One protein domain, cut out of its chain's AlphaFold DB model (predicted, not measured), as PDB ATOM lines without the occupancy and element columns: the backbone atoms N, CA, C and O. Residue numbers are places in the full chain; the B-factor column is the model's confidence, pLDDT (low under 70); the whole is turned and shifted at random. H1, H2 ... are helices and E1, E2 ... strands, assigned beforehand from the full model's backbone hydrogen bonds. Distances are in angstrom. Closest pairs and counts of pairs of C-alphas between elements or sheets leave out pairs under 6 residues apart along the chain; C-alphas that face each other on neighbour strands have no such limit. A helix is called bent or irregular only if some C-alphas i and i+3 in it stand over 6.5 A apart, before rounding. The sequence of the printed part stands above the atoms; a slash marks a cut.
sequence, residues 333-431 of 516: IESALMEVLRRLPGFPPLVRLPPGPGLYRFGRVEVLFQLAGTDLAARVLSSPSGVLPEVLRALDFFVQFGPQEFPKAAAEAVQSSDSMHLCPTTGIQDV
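What this domain is: This is residues 333 to 431 of the 516 residues of the protein "Hypothetical protein" of Symbiodinium pilosum (UniProt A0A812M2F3). A strongly twisted sheet of six strands curls round helix H2, and the short helix H1 packs on the same face near E3 and E4. H3 lies away from the sheet at one end of the longest axis, where residues 417 to 422 stick out. The printed part has 99 residues, with three named helices and six named strands in the order H1 E1 E2 E3 E4 E5 H2 H3 E6. The mixed sheet runs E5 E4 E3 E2 E1 E6, and the class is mixed, helices and strands. The whole is compact, with a radius of gyration of the C-alphas of 13.4 A and spans of 39 by 28 by 26 A.

Where its parts are: Find C-alpha 333 at (25.485, -35.311, -38.427); from there H1 runs through residues 333 to 341, 12.2 A long. Next come E1, residues 350 to 352, and E2, residues 359 to 362. E3, residues 365 to 372, spans 20.9 A, and E4, residues 375 to 382, spans 21.8 A. After E5, residues 391 to 393, H2 begins with C-alpha 394 at (20.882, -43.377, -32.834) and covers residues 394 to 405, 15.3 A. H3 follows, residues 409 to 417, 12.0 A, and E6, residues 428 to 430, ends with C-alpha 430 at (34.795, -43.283, -46.450).

How they stand to each other: Begin with the sheet, where E1 to E5 form a meander, each strand the antiparallel neighbour of the one before. In the hairpin of E3 and E4, look at N 370 and O 377, 2.9 A apart; in that of E4 and E5, at N 378 and O 392, 2.8 A. E2 and E3 pair through N 360 and O 367, 2.9 A, and E1 and E2 through N 361 and O 351, 2.8 A. The edge strand E6 is parallel to E1, with N 429 and O 350 at 2.8 A. H1 and H2 are on one face of the sheet, giving two layers, a sheet and its helices. The closest C-alphas of H2 and E4 are those of Ala 378 and Ala 394, 4.9 A apart; those of H1 and E3 are Ile 333 and Leu 371, 6.5 A. H1 and H2 only just touch, with 3 pairs of C-alphas within 8 A, by residues 394 to 395 of H2 alone; the closest are Val 340 and Leu 395, 6.2 A. Their tilt is steep, 61 degrees, the same way. H3 is not on the sheet; it is close to H2 but not clearly touching, the closest C-alphas being Pro 403 and Ala 409, 7.5 A. H2 is irregular, but only just: C-alphas 400 and 403 are 6.9 A apart. In H1 and H3 every O i to N i+4 pair is within hydrogen-bond range; in H2, 6 of 8 are.

The domain as a whole: The two C-alphas farthest apart are those of Leu 388 and Met 420, 42.1 A. The printed part has no cut, and no link is long. Mean pLDDT of the printed part is 92.1; look for values under 70 at residue 420 and residues 422 to 423.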
ATOM      1  N   ILE A 333      25.906 -33.909 -38.584       95.12
ATOM      2  CA  ILE A 333      25.485 -35.311 -38.427       95.12
ATOM      3  C   ILE A 333      26.655 -36.163 -37.926       95.12
ATOM      4  O   ILE A 333      26.487 -36.978 -37.022       95.12
ATOM      5  N   GLU A 334      27.845 -35.970 -38.493       93.69
ATOM      6  CA  GLU A 334      29.050 -36.708 -38.109       93.69
ATOM      7  C   GLU A 334      29.499 -36.362 -36.687       93.69
ATOM      8  O   GLU A 334      29.807 -37.258 -35.907       93.69
ATOM      9  N   SER A 335      29.462 -35.082 -36.318       92.56
ATOM     10  CA  SER A 335      29.759 -34.621 -34.962       92.56
ATOM     11  C   SER A 335      28.815 -35.257 -33.933       92.56
ATOM     12  O   SER A 335      29.271 -35.840 -32.945       92.56
ATOM     13  N   ALA A 336      27.503 -35.233 -34.202       94.88
ATOM     14  CA  ALA A 336      26.500 -35.872 -33.351       94.88
ATOM     15  C   ALA A 336      26.693 -37.398 -33.278       94.88
ATOM     16  O   ALA A 336      26.594 -37.995 -32.205       94.88
ATOM     17  N   LEU A 337      27.021 -38.037 -34.403       95.38
ATOM     18  CA  LEU A 337      27.271 -39.476 -34.468       95.38
ATOM     19  C   LEU A 337      28.516 -39.869 -33.668       95.38
ATOM     20  O   LEU A 337      28.475 -40.834 -32.909       95.38
ATOM     21  N   MET A 338      29.603 -39.107 -33.782       93.12
ATOM     22  CA  MET A 338      30.820 -39.329 -33.003       93.12
ATOM     23  C   MET A 338      30.563 -39.197 -31.504       93.12
ATOM     24  O   MET A 338      31.129 -39.965 -30.724       93.12
ATOM     25  N   GLU A 339      29.686 -38.282 -31.091       92.69
ATOM     26  CA  GLU A 339      29.290 -38.160 -29.690       92.69
ATOM     27  C   GLU A 339      28.527 -39.394 -29.193       92.69
ATOM     28  O   GLU A 339      28.834 -39.907 -28.120       92.69
ATOM     29  N   VAL A 340      27.619 -39.954 -29.999       95.19
ATOM     30  CA  VAL A 340      26.944 -41.226 -29.682       95.19
ATOM     31  C   VAL A 340      27.946 -42.386 -29.621       95.19
ATOM     32  O   VAL A 340      27.937 -43.170 -28.670       95.19
ATOM     33  N   LEU A 341      28.862 -42.486 -30.588       94.69
ATOM     34  CA  LEU A 341      29.871 -43.551 -30.640       94.69
ATOM     35  C   LEU A 341      30.848 -43.501 -29.460       94.69
ATOM     36  O   LEU A 341      31.295 -44.549 -28.994       94.69
ATOM     37  N   ARG A 342      31.130 -42.316 -28.908       92.62
ATOM     38  CA  ARG A 342      31.901 -42.162 -27.660       92.62
ATOM     39  C   ARG A 342      31.201 -42.709 -26.424       92.62
ATOM     40  O   ARG A 342      31.862 -42.859 -25.399       92.62
ATOM     41  N   ARG A 343      29.905 -43.025 -26.501       94.12
ATOM     42  CA  ARG A 343      29.134 -43.688 -25.435       94.12
ATOM     43  C   ARG A 343      29.077 -45.201 -25.602       94.12
ATOM     44  O   ARG A 343      28.894 -45.910 -24.626       94.12
ATOM     45  N   LEU A 344      29.430 -45.711 -26.775       95.56
ATOM     46  CA  LEU A 344      29.352 -47.127 -27.114       95.56
ATOM     47  C   LEU A 344      30.718 -47.837 -27.063       95.56
ATOM     48  O   LEU A 344      31.766 -47.173 -27.084       95.56
ATOM     49  N   PRO A 345      30.750 -49.178 -26.923       95.19
ATOM     50  CA  PRO A 345      31.994 -49.930 -27.061       95.19
ATOM     51  C   PRO A 345      32.579 -49.754 -28.468       95.19
ATOM     52  O   PRO A 345      31.892 -49.334 -29.398       95.19
ATOM     53  N   GLY A 346      33.865 -50.070 -28.622       92.94
ATOM     54  CA  GLY A 346      34.517 -50.011 -29.927       92.94
ATOM     55  C   GLY A 346      33.907 -51.033 -30.886       92.94
ATOM     56  O   GLY A 346      33.910 -52.230 -30.607       92.94
ATOM     57  N   PHE A 347      33.404 -50.556 -32.019       94.69
ATOM     58  CA  PHE A 347      32.973 -51.371 -33.149       94.69
ATOM     59  C   PHE A 347      33.972 -51.234 -34.305       94.69
ATOM     60  O   PHE A 347      34.762 -50.281 -34.340       94.69
ATOM     61  N   PRO A 348      33.923 -52.141 -35.296       94.50
ATOM     62  CA  PRO A 348      34.533 -51.879 -36.590       94.50
ATOM     63  C   PRO A 348      34.052 -50.539 -37.176       94.50
ATOM     64  O   PRO A 348      32.914 -50.142 -36.906       94.50
ATOM     65  N   PRO A 349      34.889 -49.842 -37.967       94.75
ATOM     66  CA  PRO A 349      34.551 -48.520 -38.476       94.75
ATOM     67  C   PRO A 349      33.219 -48.484 -39.229       94.75
ATOM     68  O   PRO A 349      32.917 -49.380 -40.022       94.75
ATOM     69  N   LEU A 350      32.444 -47.420 -39.011       95.56
ATOM     70  CA  LEU A 350      31.252 -47.133 -39.804       95.56
ATOM     71  C   LEU A 350      31.666 -46.737 -41.211       95.56
ATOM     72  O   LEU A 350      32.467 -45.825 -41.393       95.56
ATOM     73  N   VAL A 351      31.093 -47.398 -42.209       95.88
ATOM     74  CA  VAL A 351      31.453 -47.162 -43.607       95.88
ATOM     75  C   VAL A 351      30.468 -46.166 -44.214       95.88
ATOM     76  O   VAL A 351      29.290 -46.487 -44.349       95.88
ATOM     77  N   ARG A 352      30.917 -44.960 -44.570       95.25
ATOM     78  CA  ARG A 352      30.082 -43.923 -45.198       95.25
ATOM     79  C   ARG A 352      29.793 -44.282 -46.654       95.25
ATOM     80  O   ARG A 352      30.727 -44.460 -47.434       95.25
ATOM     81  N   LEU A 353      28.517 -44.372 -47.023       95.06
ATOM     82  CA  LEU A 353      28.093 -44.751 -48.372       95.06
ATOM     83  C   LEU A 353      27.736 -43.506 -49.211       95.06
ATOM     84  O   LEU A 353      26.974 -42.661 -48.740       95.06
ATOM     85  N   PRO A 354      28.214 -43.386 -50.463       91.88
ATOM     86  CA  PRO A 354      27.710 -42.384 -51.402       91.88
ATOM     87  C   PRO A 354      26.296 -42.755 -51.905       91.88
ATOM     88  O   PRO A 354      25.959 -43.940 -51.926       91.88
ATOM     89  N   PRO A 355      25.465 -41.792 -52.365       85.12
ATOM     90  CA  PRO A 355      25.759 -40.366 -52.562       85.12
ATOM     91  C   PRO A 355      25.232 -39.423 -51.457       85.12
ATOM     92  O   PRO A 355      25.377 -38.212 -51.586       85.12
ATOM     93  N   GLY A 356      24.582 -39.934 -50.406       82.19
ATOM     94  CA  GLY A 356      23.838 -39.105 -49.447       82.19
ATOM     95  C   GLY A 356      24.597 -38.791 -48.149       82.19
ATOM     96  O   GLY A 356      25.185 -39.705 -47.566       82.19
ATOM     97  N   PRO A 357      24.540 -37.546 -47.630       90.38
ATOM     98  CA  PRO A 357      24.997 -37.261 -46.273       90.38
ATOM     99  C   PRO A 357      24.164 -38.066 -45.269       90.38
ATOM    100  O   PRO A 357      22.966 -38.279 -45.457       90.38
ATOM    101  N   GLY A 358      24.809 -38.545 -44.206       94.31
ATOM    102  CA  GLY A 358      24.128 -39.335 -43.182       94.31
ATOM    103  C   GLY A 358      23.933 -40.816 -43.520       94.31
ATOM    104  O   GLY A 358      23.458 -41.550 -42.659       94.31
ATOM    105  N   LEU A 359      24.294 -41.290 -44.718       96.50
ATOM    106  CA  LEU A 359      24.155 -42.702 -45.085       96.50
ATOM    107  C   LEU A 359      25.404 -43.508 -44.699       96.50
ATOM    108  O   LEU A 359      26.506 -43.263 -45.195       96.50
ATOM    109  N   TYR A 360      25.227 -44.505 -43.834       97.00
ATOM    110  CA  TYR A 360      26.310 -45.350 -43.336       97.00
ATOM    111  C   TYR A 360      25.940 -46.830 -43.379       97.00
ATOM    112  O   TYR A 360      24.774 -47.221 -43.333       97.00
ATOM    113  N   ARG A 361      26.973 -47.668 -43.412       96.25
ATOM    114  CA  ARG A 361      26.879 -49.110 -43.238       96.25
ATOM    115  C   ARG A 361      27.511 -49.514 -41.912       96.25
ATOM    116  O   ARG A 361      28.698 -49.274 -41.679       96.25
ATOM    117  N   PHE A 362      26.713 -50.168 -41.076       96.75
ATOM    118  CA  PHE A 362      27.111 -50.751 -39.801       96.75
ATOM    119  C   PHE A 362      26.991 -52.274 -39.891       96.75
ATOM    120  O   PHE A 362      25.894 -52.830 -39.869       96.75
ATOM    121  N   GLY A 363      28.128 -52.951 -40.069       95.50
ATOM    122  CA  GLY A 363      28.139 -54.379 -40.389       95.50
ATOM    123  C   GLY A 363      27.426 -54.638 -41.717       95.50
ATOM    124  O   GLY A 363      27.890 -54.205 -42.773       95.50
ATOM    125  N   ARG A 364      26.296 -55.338 -41.657       95.44
ATOM    126  CA  ARG A 364      25.416 -55.648 -42.795       95.44
ATOM    127  C   ARG A 364      24.193 -54.736 -42.889       95.44
ATOM    128  O   ARG A 364      23.408 -54.903 -43.816       95.44
ATOM    129  N   VAL A 365      24.014 -53.816 -41.943       95.88
ATOM    130  CA  VAL A 365      22.852 -52.925 -41.882       95.88
ATOM    131  C   VAL A 365      23.191 -51.592 -42.537       95.88
ATOM    132  O   VAL A 365      24.209 -50.974 -42.217       95.88
ATOM    133  N   GLU A 366      22.329 -51.143 -43.443       95.81
ATOM    134  CA  GLU A 366      22.390 -49.796 -44.014       95.81
ATOM    135  C   GLU A 366      21.459 -48.881 -43.228       95.81
ATOM    136  O   GLU A 366      20.274 -49.180 -43.044       95.81
ATOM    137  N   VAL A 367      22.003 -47.769 -42.751       96.88
ATOM    138  CA  VAL A 367      21.321 -46.843 -41.853       96.88
ATOM    139  C   VAL A 367      21.520 -45.412 -42.329       96.88
ATOM    140  O   VAL A 367      22.621 -44.997 -42.693       96.88
ATOM    141  N   LEU A 368      20.428 -44.655 -42.324       97.31
ATOM    142  CA  LEU A 368      20.415 -43.230 -42.602       97.31
ATOM    143  C   LEU A 368      20.273 -42.472 -41.283       97.31
ATOM    144  O   LEU A 368      19.228 -42.536 -40.636       97.31
ATOM    145  N   PHE A 369      21.325 -41.762 -40.890       97.75
ATOM    146  CA  PHE A 369      21.311 -40.869 -39.743       97.75
ATOM    147  C   PHE A 369      20.851 -39.472 -40.156       97.75
ATOM    148  O   PHE A 369      21.354 -38.901 -41.124       97.75
ATOM    149  N   GLN A 370      19.897 -38.920 -39.411       97.50
ATOM    150  CA  GLN A 370      19.332 -37.592 -39.640       97.50
ATOM    151  C   GLN A 370      19.186 -36.860 -38.309       97.50
ATOM    152  O   GLN A 370      18.844 -37.469 -37.297       97.50
ATOM    153  N   LEU A 371      19.434 -35.553 -38.303       97.19
ATOM    154  CA  LEU A 371      19.174 -34.719 -37.132       97.19
ATOM    155  C   LEU A 371      17.683 -34.373 -37.070       97.19
ATOM    156  O   LEU A 371      17.141 -33.772 -37.996       97.19
ATOM    157  N   ALA A 372      17.034 -34.742 -35.969       95.50
ATOM    158  CA  ALA A 372      15.667 -34.369 -35.631       95.50
ATOM    159  C   ALA A 372      15.717 -33.388 -34.448       95.50
ATOM    160  O   ALA A 372      15.587 -33.769 -33.285       95.50
ATOM    161  N   GLY A 373      15.985 -32.113 -34.744       93.88
ATOM    162  CA  GLY A 373      16.294 -31.114 -33.719       93.88
ATOM    163  C   GLY A 373      17.694 -31.337 -33.141       93.88
ATOM    164  O   GLY A 373      18.678 -31.266 -33.873       93.88
ATOM    165  N   THR A 374      17.782 -31.599 -31.835       92.56
ATOM    166  CA  THR A 374      19.046 -31.901 -31.135       92.56
ATOM    167  C   THR A 374      19.375 -33.391 -31.091       92.56
ATOM    168  O   THR A 374      20.501 -33.757 -30.766       92.56
ATOM    169  N   ASP A 375      18.404 -34.253 -31.394       95.75
ATOM    170  CA  ASP A 375      18.577 -35.699 -31.352       95.75
ATOM    171  C   ASP A 375      18.993 -36.250 -32.721       95.75
ATOM    172  O   ASP A 375      18.478 -35.857 -33.771       95.75
ATOM    173  N   LEU A 376      19.913 -37.214 -32.704       97.38
ATOM    174  CA  LEU A 376      20.287 -37.980 -33.886       97.38
ATOM    175  C   LEU A 376      19.343 -39.178 -34.028       97.38
ATOM    176  O   LEU A 376      19.355 -40.088 -33.195       97.38
ATOM    177  N   ALA A 377      18.538 -39.186 -35.085       97.88
ATOM    178  CA  ALA A 377      17.675 -40.298 -35.455       97.88
ATOM    179  C   ALA A 377      18.392 -41.235 -36.438       97.88
ATOM    180  O   ALA A 377      19.176 -40.793 -37.276       97.88
ATOM    181  N   ALA A 378      18.111 -42.529 -36.340       97.81
ATOM    182  CA  ALA A 378      18.624 -43.590 -37.190       97.81
ATOM    183  C   ALA A 378      17.452 -44.284 -37.885       97.81
ATOM    184  O   ALA A 378      16.594 -44.875 -37.231       97.81
ATOM    185  N   ARG A 379      17.419 -44.224 -39.216       97.06
ATOM    186  CA  ARG A 379      16.434 -44.926 -40.038       97.06
ATOM    187  C   ARG A 379      17.092 -46.112 -40.723       97.06
ATOM    188  O   ARG A 379      17.993 -45.931 -41.541       97.06
ATOM    189  N   VAL A 380      16.633 -47.319 -40.411       96.31
ATOM    190  CA  VAL A 380      17.151 -48.544 -41.033       96.31
ATOM    191  C   VAL A 380      16.582 -48.670 -42.445       96.31
ATOM    192  O   VAL A 380      15.367 -48.678 -42.622       96.31
ATOM    193  N   LEU A 381      17.455 -48.731 -43.453       94.50
ATOM    194  CA  LEU A 381      17.052 -48.846 -44.861       94.50
ATOM    195  C   LEU A 381      17.020 -50.302 -45.324       94.50
ATOM    196  O   LEU A 381      16.078 -50.716 -45.997       94.50
ATOM    197  N   SER A 382      18.028 -51.071 -44.915       89.19
ATOM    198  CA  SER A 382      18.213 -52.461 -45.324       89.19
ATOM    199  C   SER A 382      18.633 -53.285 -44.110       89.19
ATOM    200  O   SER A 382      19.701 -53.052 -43.541       89.19
ATOM    201  N   SER A 383      17.805 -54.259 -43.717       86.50
ATOM    202  CA  SER A 383      18.138 -55.243 -42.681       86.50
ATOM    203  C   SER A 383      17.897 -56.668 -43.189       86.50
ATOM    204  O   SER A 383      16.833 -56.939 -43.751       86.50
ATOM    205  N   PRO A 384      18.823 -57.619 -42.948       81.06
ATOM    206  CA  PRO A 384      18.641 -59.018 -43.340       81.06
ATOM    207  C   PRO A 384      17.443 -59.689 -42.649       81.06
ATOM    208  O   PRO A 384      16.970 -60.723 -43.110       81.06
ATOM    209  N   SER A 385      16.944 -59.115 -41.550       82.12
ATOM    210  CA  SER A 385      15.786 -59.624 -40.811       82.12
ATOM    211  C   SER A 385      14.431 -59.291 -41.451       82.12
ATOM    212  O   SER A 385      13.411 -59.757 -40.949       82.12
ATOM    213  N   GLY A 386      14.395 -58.500 -42.533       80.12
ATOM    214  CA  GLY A 386      13.146 -58.111 -43.204       80.12
ATOM    215  C   GLY A 386      12.231 -57.215 -42.359       80.12
ATOM    216  O   GLY A 386      11.044 -57.096 -42.657       80.12
ATOM    217  N   VAL A 387      12.762 -56.610 -41.292       77.31
ATOM    218  CA  VAL A 387      12.030 -55.660 -40.447       77.31
ATOM    219  C   VAL A 387      11.765 -54.388 -41.254       77.31
ATOM    220  O   VAL A 387      12.643 -53.915 -41.977       77.31
ATOM    221  N   LEU A 388      10.541 -53.865 -41.147       80.56
ATOM    222  CA  LEU A 388      10.137 -52.615 -41.791       80.56
ATOM    223  C   LEU A 388      11.051 -51.454 -41.361       80.56
ATOM    224  O   LEU A 388      11.610 -51.496 -40.266       80.56
ATOM    225  N   PRO A 389      11.202 -50.411 -42.198       82.56
ATOM    226  CA  PRO A 389      12.023 -49.253 -41.868       82.56
ATOM    227  C   PRO A 389      11.468 -48.540 -40.629       82.56
ATOM    228  O   PRO A 389      10.506 -47.777 -40.712       82.56
ATOM    229  N   GLU A 390      12.089 -48.800 -39.485       91.38
ATOM    230  CA  GLU A 390      11.808 -48.165 -38.203       91.38
ATOM    231  C   GLU A 390      12.775 -46.990 -37.993       91.38
ATOM    232  O   GLU A 390      13.951 -47.055 -38.375       91.38
ATOM    233  N   VAL A 391      12.264 -45.891 -37.433       96.44
ATOM    234  CA  VAL A 391      13.068 -44.729 -37.038       96.44
ATOM    235  C   VAL A 391      13.303 -44.820 -35.536       96.44
ATOM    236  O   VAL A 391      12.358 -44.768 -34.755       96.44
ATOM    237  N   LEU A 392      14.567 -44.945 -35.148       97.00
ATOM    238  CA  LEU A 392      15.012 -45.087 -33.763       97.00
ATOM    239  C   LEU A 392      15.903 -43.904 -33.384       97.00
ATOM    240  O   LEU A 392      16.441 -43.223 -34.257       97.00
ATOM    241  N   ARG A 393      16.140 -43.670 -32.090       97.50
ATOM    242  CA  ARG A 393      17.272 -42.813 -31.699       97.50
ATOM    243  C   ARG A 393      18.569 -43.530 -32.067       97.50
ATOM    244  O   ARG A 393      18.646 -44.755 -32.003       97.50
ATOM    245  N   ALA A 394      19.611 -42.786 -32.422       97.06
ATOM    246  CA  ALA A 394      20.882 -43.377 -32.834       97.06
ATOM    247  C   ALA A 394      21.479 -44.298 -31.761       97.06
ATOM    248  O   ALA A 394      21.983 -45.368 -32.092       97.06
ATOM    249  N   LEU A 395      21.380 -43.924 -30.480       96.00
ATOM    250  CA  LEU A 395      21.828 -44.777 -29.378       96.00
ATOM    251  C   LEU A 395      21.047 -46.102 -29.336       96.00
ATOM    252  O   LEU A 395      21.663 -47.165 -29.270       96.00
ATOM    253  N   ASP A 396      19.719 -46.038 -29.448       96.06
ATOM    254  CA  ASP A 396      18.835 -47.211 -29.425       96.06
ATOM    255  C   ASP A 396      19.110 -48.145 -30.611       96.06
ATOM    256  O   ASP A 396      19.165 -49.363 -30.440       96.06
ATOM    257  N   PHE A 397      19.396 -47.583 -31.792       96.69
ATOM    258  CA  PHE A 397      19.842 -48.349 -32.957       96.69
ATOM    259  C   PHE A 397      21.086 -49.191 -32.636       96.69
ATOM    260  O   PHE A 397      21.102 -50.395 -32.889       96.69
ATOM    261  N   PHE A 398      22.121 -48.601 -32.033       97.00
ATOM    262  CA  PHE A 398      23.324 -49.359 -31.690       97.00
ATOM    263  C   PHE A 398      23.082 -50.381 -30.578       97.00
ATOM    264  O   PHE A 398      23.647 -51.469 -30.636       97.00
ATOM    265  N   VAL A 399      22.236 -50.080 -29.589       95.31
ATOM    266  CA  VAL A 399      21.876 -51.040 -28.534       95.31
ATOM    267  C   VAL A 399      21.126 -52.246 -29.115       95.31
ATOM    268  O   VAL A 399      21.393 -53.381 -28.722       95.31
ATOM    269  N   GLN A 400      20.238 -52.029 -30.088       95.06
ATOM    270  CA  GLN A 400      19.422 -53.082 -30.698       95.06
ATOM    271  C   GLN A 400      20.180 -53.909 -31.748       95.06
ATOM    272  O   GLN A 400      20.088 -55.142 -31.752       95.06
ATOM    273  N   PHE A 401      20.922 -53.256 -32.648       95.44
ATOM    274  CA  PHE A 401      21.600 -53.905 -33.780       95.44
ATOM    275  C   PHE A 401      23.072 -54.240 -33.495       95.44
ATOM    276  O   PHE A 401      23.619 -55.166 -34.093       95.44
ATOM    277  N   GLY A 402      23.714 -53.554 -32.547       95.62
ATOM    278  CA  GLY A 402      25.113 -53.775 -32.168       95.62
ATOM    279  C   GLY A 402      25.424 -55.210 -31.741       95.62
ATOM    280  O   GLY A 402      26.347 -55.799 -32.305       95.62
ATOM    281  N   PRO A 403      24.658 -55.836 -30.827       95.31
ATOM    282  CA  PRO A 403      24.892 -57.227 -30.434       95.31
ATOM    283  C   PRO A 403      24.670 -58.237 -31.570       95.31
ATOM    284  O   PRO A 403      25.252 -59.319 -31.546       95.31
ATOM    285  N   GLN A 404      23.840 -57.898 -32.563       94.94
ATOM    286  CA  GLN A 404      23.541 -58.772 -33.703       94.94
ATOM    287  C   GLN A 404      24.668 -58.745 -34.738       94.94
ATOM    288  O   GLN A 404      25.081 -59.793 -35.236       94.94
ATOM    289  N   GLU A 405      25.181 -57.553 -35.043       95.06
ATOM    290  CA  GLU A 405      26.256 -57.372 -36.019       95.06
ATOM    291  C   GLU A 405      27.637 -57.656 -35.417       95.06
ATOM    292  O   GLU A 405      28.496 -58.249 -36.072       95.06
ATOM    293  N   PHE A 406      27.842 -57.314 -34.142       96.12
ATOM    294  CA  PHE A 406      29.121 -57.447 -33.443       96.12
ATOM    295  C   PHE A 406      28.948 -58.061 -32.040       96.12
ATOM    296  O   PHE A 406      29.216 -57.404 -31.030       96.12
ATOM    297  N   PRO A 407      28.582 -59.354 -31.932       95.06
ATOM    298  CA  PRO A 407      28.291 -60.014 -30.650       95.06
ATOM    299  C   PRO A 407      29.479 -60.059 -29.677       95.06
ATOM    300  O   PRO A 407      29.302 -60.290 -28.484       95.06
ATOM    301  N   LYS A 408      30.705 -59.855 -30.171       95.38
ATOM    302  CA  LYS A 408      31.926 -59.850 -29.356       95.38
ATOM    303  C   LYS A 408      32.331 -58.466 -28.858       95.38
ATOM    304  O   LYS A 408      33.179 -58.403 -27.975       95.38
ATOM    305  N   ALA A 409      31.722 -57.387 -29.359       95.06
ATOM    306  CA  ALA A 409      32.163 -56.020 -29.075       95.06
ATOM    307  C   ALA A 409      32.180 -55.703 -27.573       95.06
ATOM    308  O   ALA A 409      33.135 -55.112 -27.081       95.06
ATOM    309  N   ALA A 410      31.170 -56.155 -26.817       94.81
ATOM    310  CA  ALA A 410      31.123 -55.931 -25.373       94.81
ATOM    311  C   ALA A 410      32.272 -56.645 -24.633       94.81
ATOM    312  O   ALA A 410      32.972 -56.046 -23.817       94.81
ATOM    313  N   ALA A 411      32.516 -57.916 -24.967       94.75
ATOM    314  CA  ALA A 411      33.595 -58.693 -24.366       94.75
ATOM    315  C   ALA A 411      34.983 -58.167 -24.758       94.75
ATOM    316  O   ALA A 411      35.873 -58.102 -23.911       94.75
ATOM    317  N   GLU A 412      35.161 -57.769 -26.017       94.50
ATOM    318  CA  GLU A 412      36.394 -57.160 -26.516       94.50
ATOM    319  C   GLU A 412      36.652 -55.804 -25.853       94.50
ATOM    320  O   GLU A 412      37.783 -55.549 -25.455       94.50
ATOM    321  N   ALA A 413      35.618 -54.985 -25.635       94.12
ATOM    322  CA  ALA A 413      35.733 -53.698 -24.953       94.12
ATOM    323  C   ALA A 413      36.173 -53.839 -23.487       94.12
ATOM    324  O   ALA A 413      37.025 -53.081 -23.018       94.12
ATOM    325  N   VAL A 414      35.642 -54.826 -22.756       94.69
ATOM    326  CA  VAL A 414      36.091 -55.115 -21.383       94.69
ATOM    327  C   VAL A 414      37.532 -55.634 -21.385       94.69
ATOM    328  O   VAL A 414      38.355 -55.160 -20.608       94.69
ATOM    329  N   GLN A 415      37.878 -56.547 -22.300       93.12
ATOM    330  CA  GLN A 415      39.246 -57.072 -22.418       93.12
ATOM    331  C   GLN A 415      40.262 -55.988 -22.804       93.12
ATOM    332  O   GLN A 415      41.368 -55.954 -22.263       93.12
ATOM    333  N   SER A 416      39.905 -55.089 -23.724       91.19
ATOM    334  CA  SER A 416      40.774 -53.988 -24.137       91.19
ATOM    335  C   SER A 416      40.951 -52.963 -23.026       91.19
ATOM    336  O   SER A 416      42.020 -52.379 -22.924       91.19
ATOM    337  N   SER A 417      39.943 -52.785 -22.166       91.56
ATOM    338  CA  SER A 417      39.989 -51.847 -21.038       91.56
ATOM    339  C   SER A 417      41.010 -52.228 -19.959       91.56
ATOM    340  O   SER A 417      41.414 -51.376 -19.169       91.56
ATOM    341  N   ASP A 418      41.452 -53.488 -19.918       86.25
ATOM    342  CA  ASP A 418      42.551 -53.922 -19.045       86.25
ATOM    343  C   ASP A 418      43.932 -53.562 -19.615       86.25
ATOM    344  O   ASP A 418      44.922 -53.493 -18.881       86.25
ATOM    345  N   SER A 419      44.011 -53.300 -20.920       84.56
ATOM    346  CA  SER A 419      45.205 -52.749 -21.546       84.56
ATOM    347  C   SER A 419      45.157 -51.233 -21.370       84.56
ATOM    348  O   SER A 419      44.223 -50.598 -21.832       84.56
ATOM    349  N   MET A 420      46.161 -50.630 -20.728       66.94
ATOM    350  CA  MET A 420      46.270 -49.175 -20.460       66.94
ATOM    351  C   MET A 420      46.227 -48.264 -21.713       66.94
ATOM    352  O   MET A 420      46.489 -47.065 -21.627       66.94
ATOM    353  N   HIS A 421      45.958 -48.814 -22.893       70.69
ATOM    354  CA  HIS A 421      45.811 -48.074 -24.130       70.69
ATOM    355  C   HIS A 421      44.389 -47.525 -24.236       70.69
ATOM    356  O   HIS A 421      43.421 -48.209 -23.908       70.69
ATOM    357  N   LEU A 422      44.279 -46.276 -24.696       68.94
ATOM    358  CA  LEU A 422      43.007 -45.619 -24.990       68.94
ATOM    359  C   LEU A 422      42.107 -46.589 -25.763       68.94
ATOM    360  O   LEU A 422      42.498 -47.070 -26.828       68.94
ATOM    361  N   CYS A 423      40.934 -46.904 -25.206       69.50
ATOM    362  CA  CYS A 423      39.978 -47.767 -25.888       69.50
ATOM    363  C   CYS A 423      39.627 -47.115 -27.230       69.50
ATOM    364  O   CYS A 423      39.158 -45.971 -27.226       69.50
ATOM    365  N   PRO A 424      39.872 -47.790 -28.365       75.62
ATOM    366  CA  PRO A 424      39.598 -47.206 -29.664       75.62
ATOM    367  C   PRO A 424      38.099 -46.922 -29.758       75.62
ATOM    368  O   PRO A 424      37.269 -47.817 -29.589       75.62
ATOM    369  N   THR A 425      37.747 -45.661 -29.988       83.88
ATOM    370  CA  THR A 425      36.387 -45.287 -30.374       83.88
ATOM    371  C   THR A 425      36.137 -45.769 -31.795       83.88
ATOM    372  O   THR A 425      37.044 -45.722 -32.629       83.88
ATOM    373  N   THR A 426      34.910 -46.196 -32.083       90.12
ATOM    374  CA  THR A 426      34.477 -46.536 -33.442       90.12
ATOM    375  C   THR A 426      34.779 -45.373 -34.385       90.12
ATOM    376  O   THR A 426      34.296 -44.263 -34.173       90.12
ATOM    377  N   GLY A 427      35.621 -45.618 -35.388       91.19
ATOM    378  CA  GLY A 427      35.950 -44.629 -36.414       91.19
ATOM    379  C   GLY A 427      34.910 -44.591 -37.533       91.19
ATOM    380  O   GLY A 427      34.078 -45.490 -37.652       91.19
ATOM    381  N   ILE A 428      35.000 -43.576 -38.387       92.31
ATOM    382  CA  ILE A 428      34.242 -43.475 -39.638       92.31
ATOM    383  C   ILE A 428      35.225 -43.648 -40.803       92.31
ATOM    384  O   ILE A 428      36.333 -43.118 -40.770       92.31
ATOM    385  N   GLN A 429      34.839 -44.434 -41.808       92.69
ATOM    386  CA  GLN A 429      35.628 -44.740 -42.998       92.69
ATOM    387  C   GLN A 429      34.835 -44.394 -44.263       92.69
ATOM    388  O   GLN A 429      33.730 -44.897 -44.458       92.69
ATOM    389  N   ASP A 430      35.411 -43.595 -45.158       91.06
ATOM    390  CA  ASP A 430      34.795 -43.283 -46.450       91.06
ATOM    391  C   ASP A 430      34.969 -44.429 -47.461       91.06
ATOM    392  O   ASP A 430      36.069 -44.965 -47.640       91.06
ATOM    393  N   VAL A 431      33.890 -44.799 -48.161       87.19
ATOM    394  CA  VAL A 431      33.965 -45.735 -49.294       87.19
ATOM    395  C   VAL A 431      34.779 -45.099 -50.417       87.19
ATOM    396  O   VAL A 431      34.376 -44.096 -50.997       87.19
TER     397      VAL A 431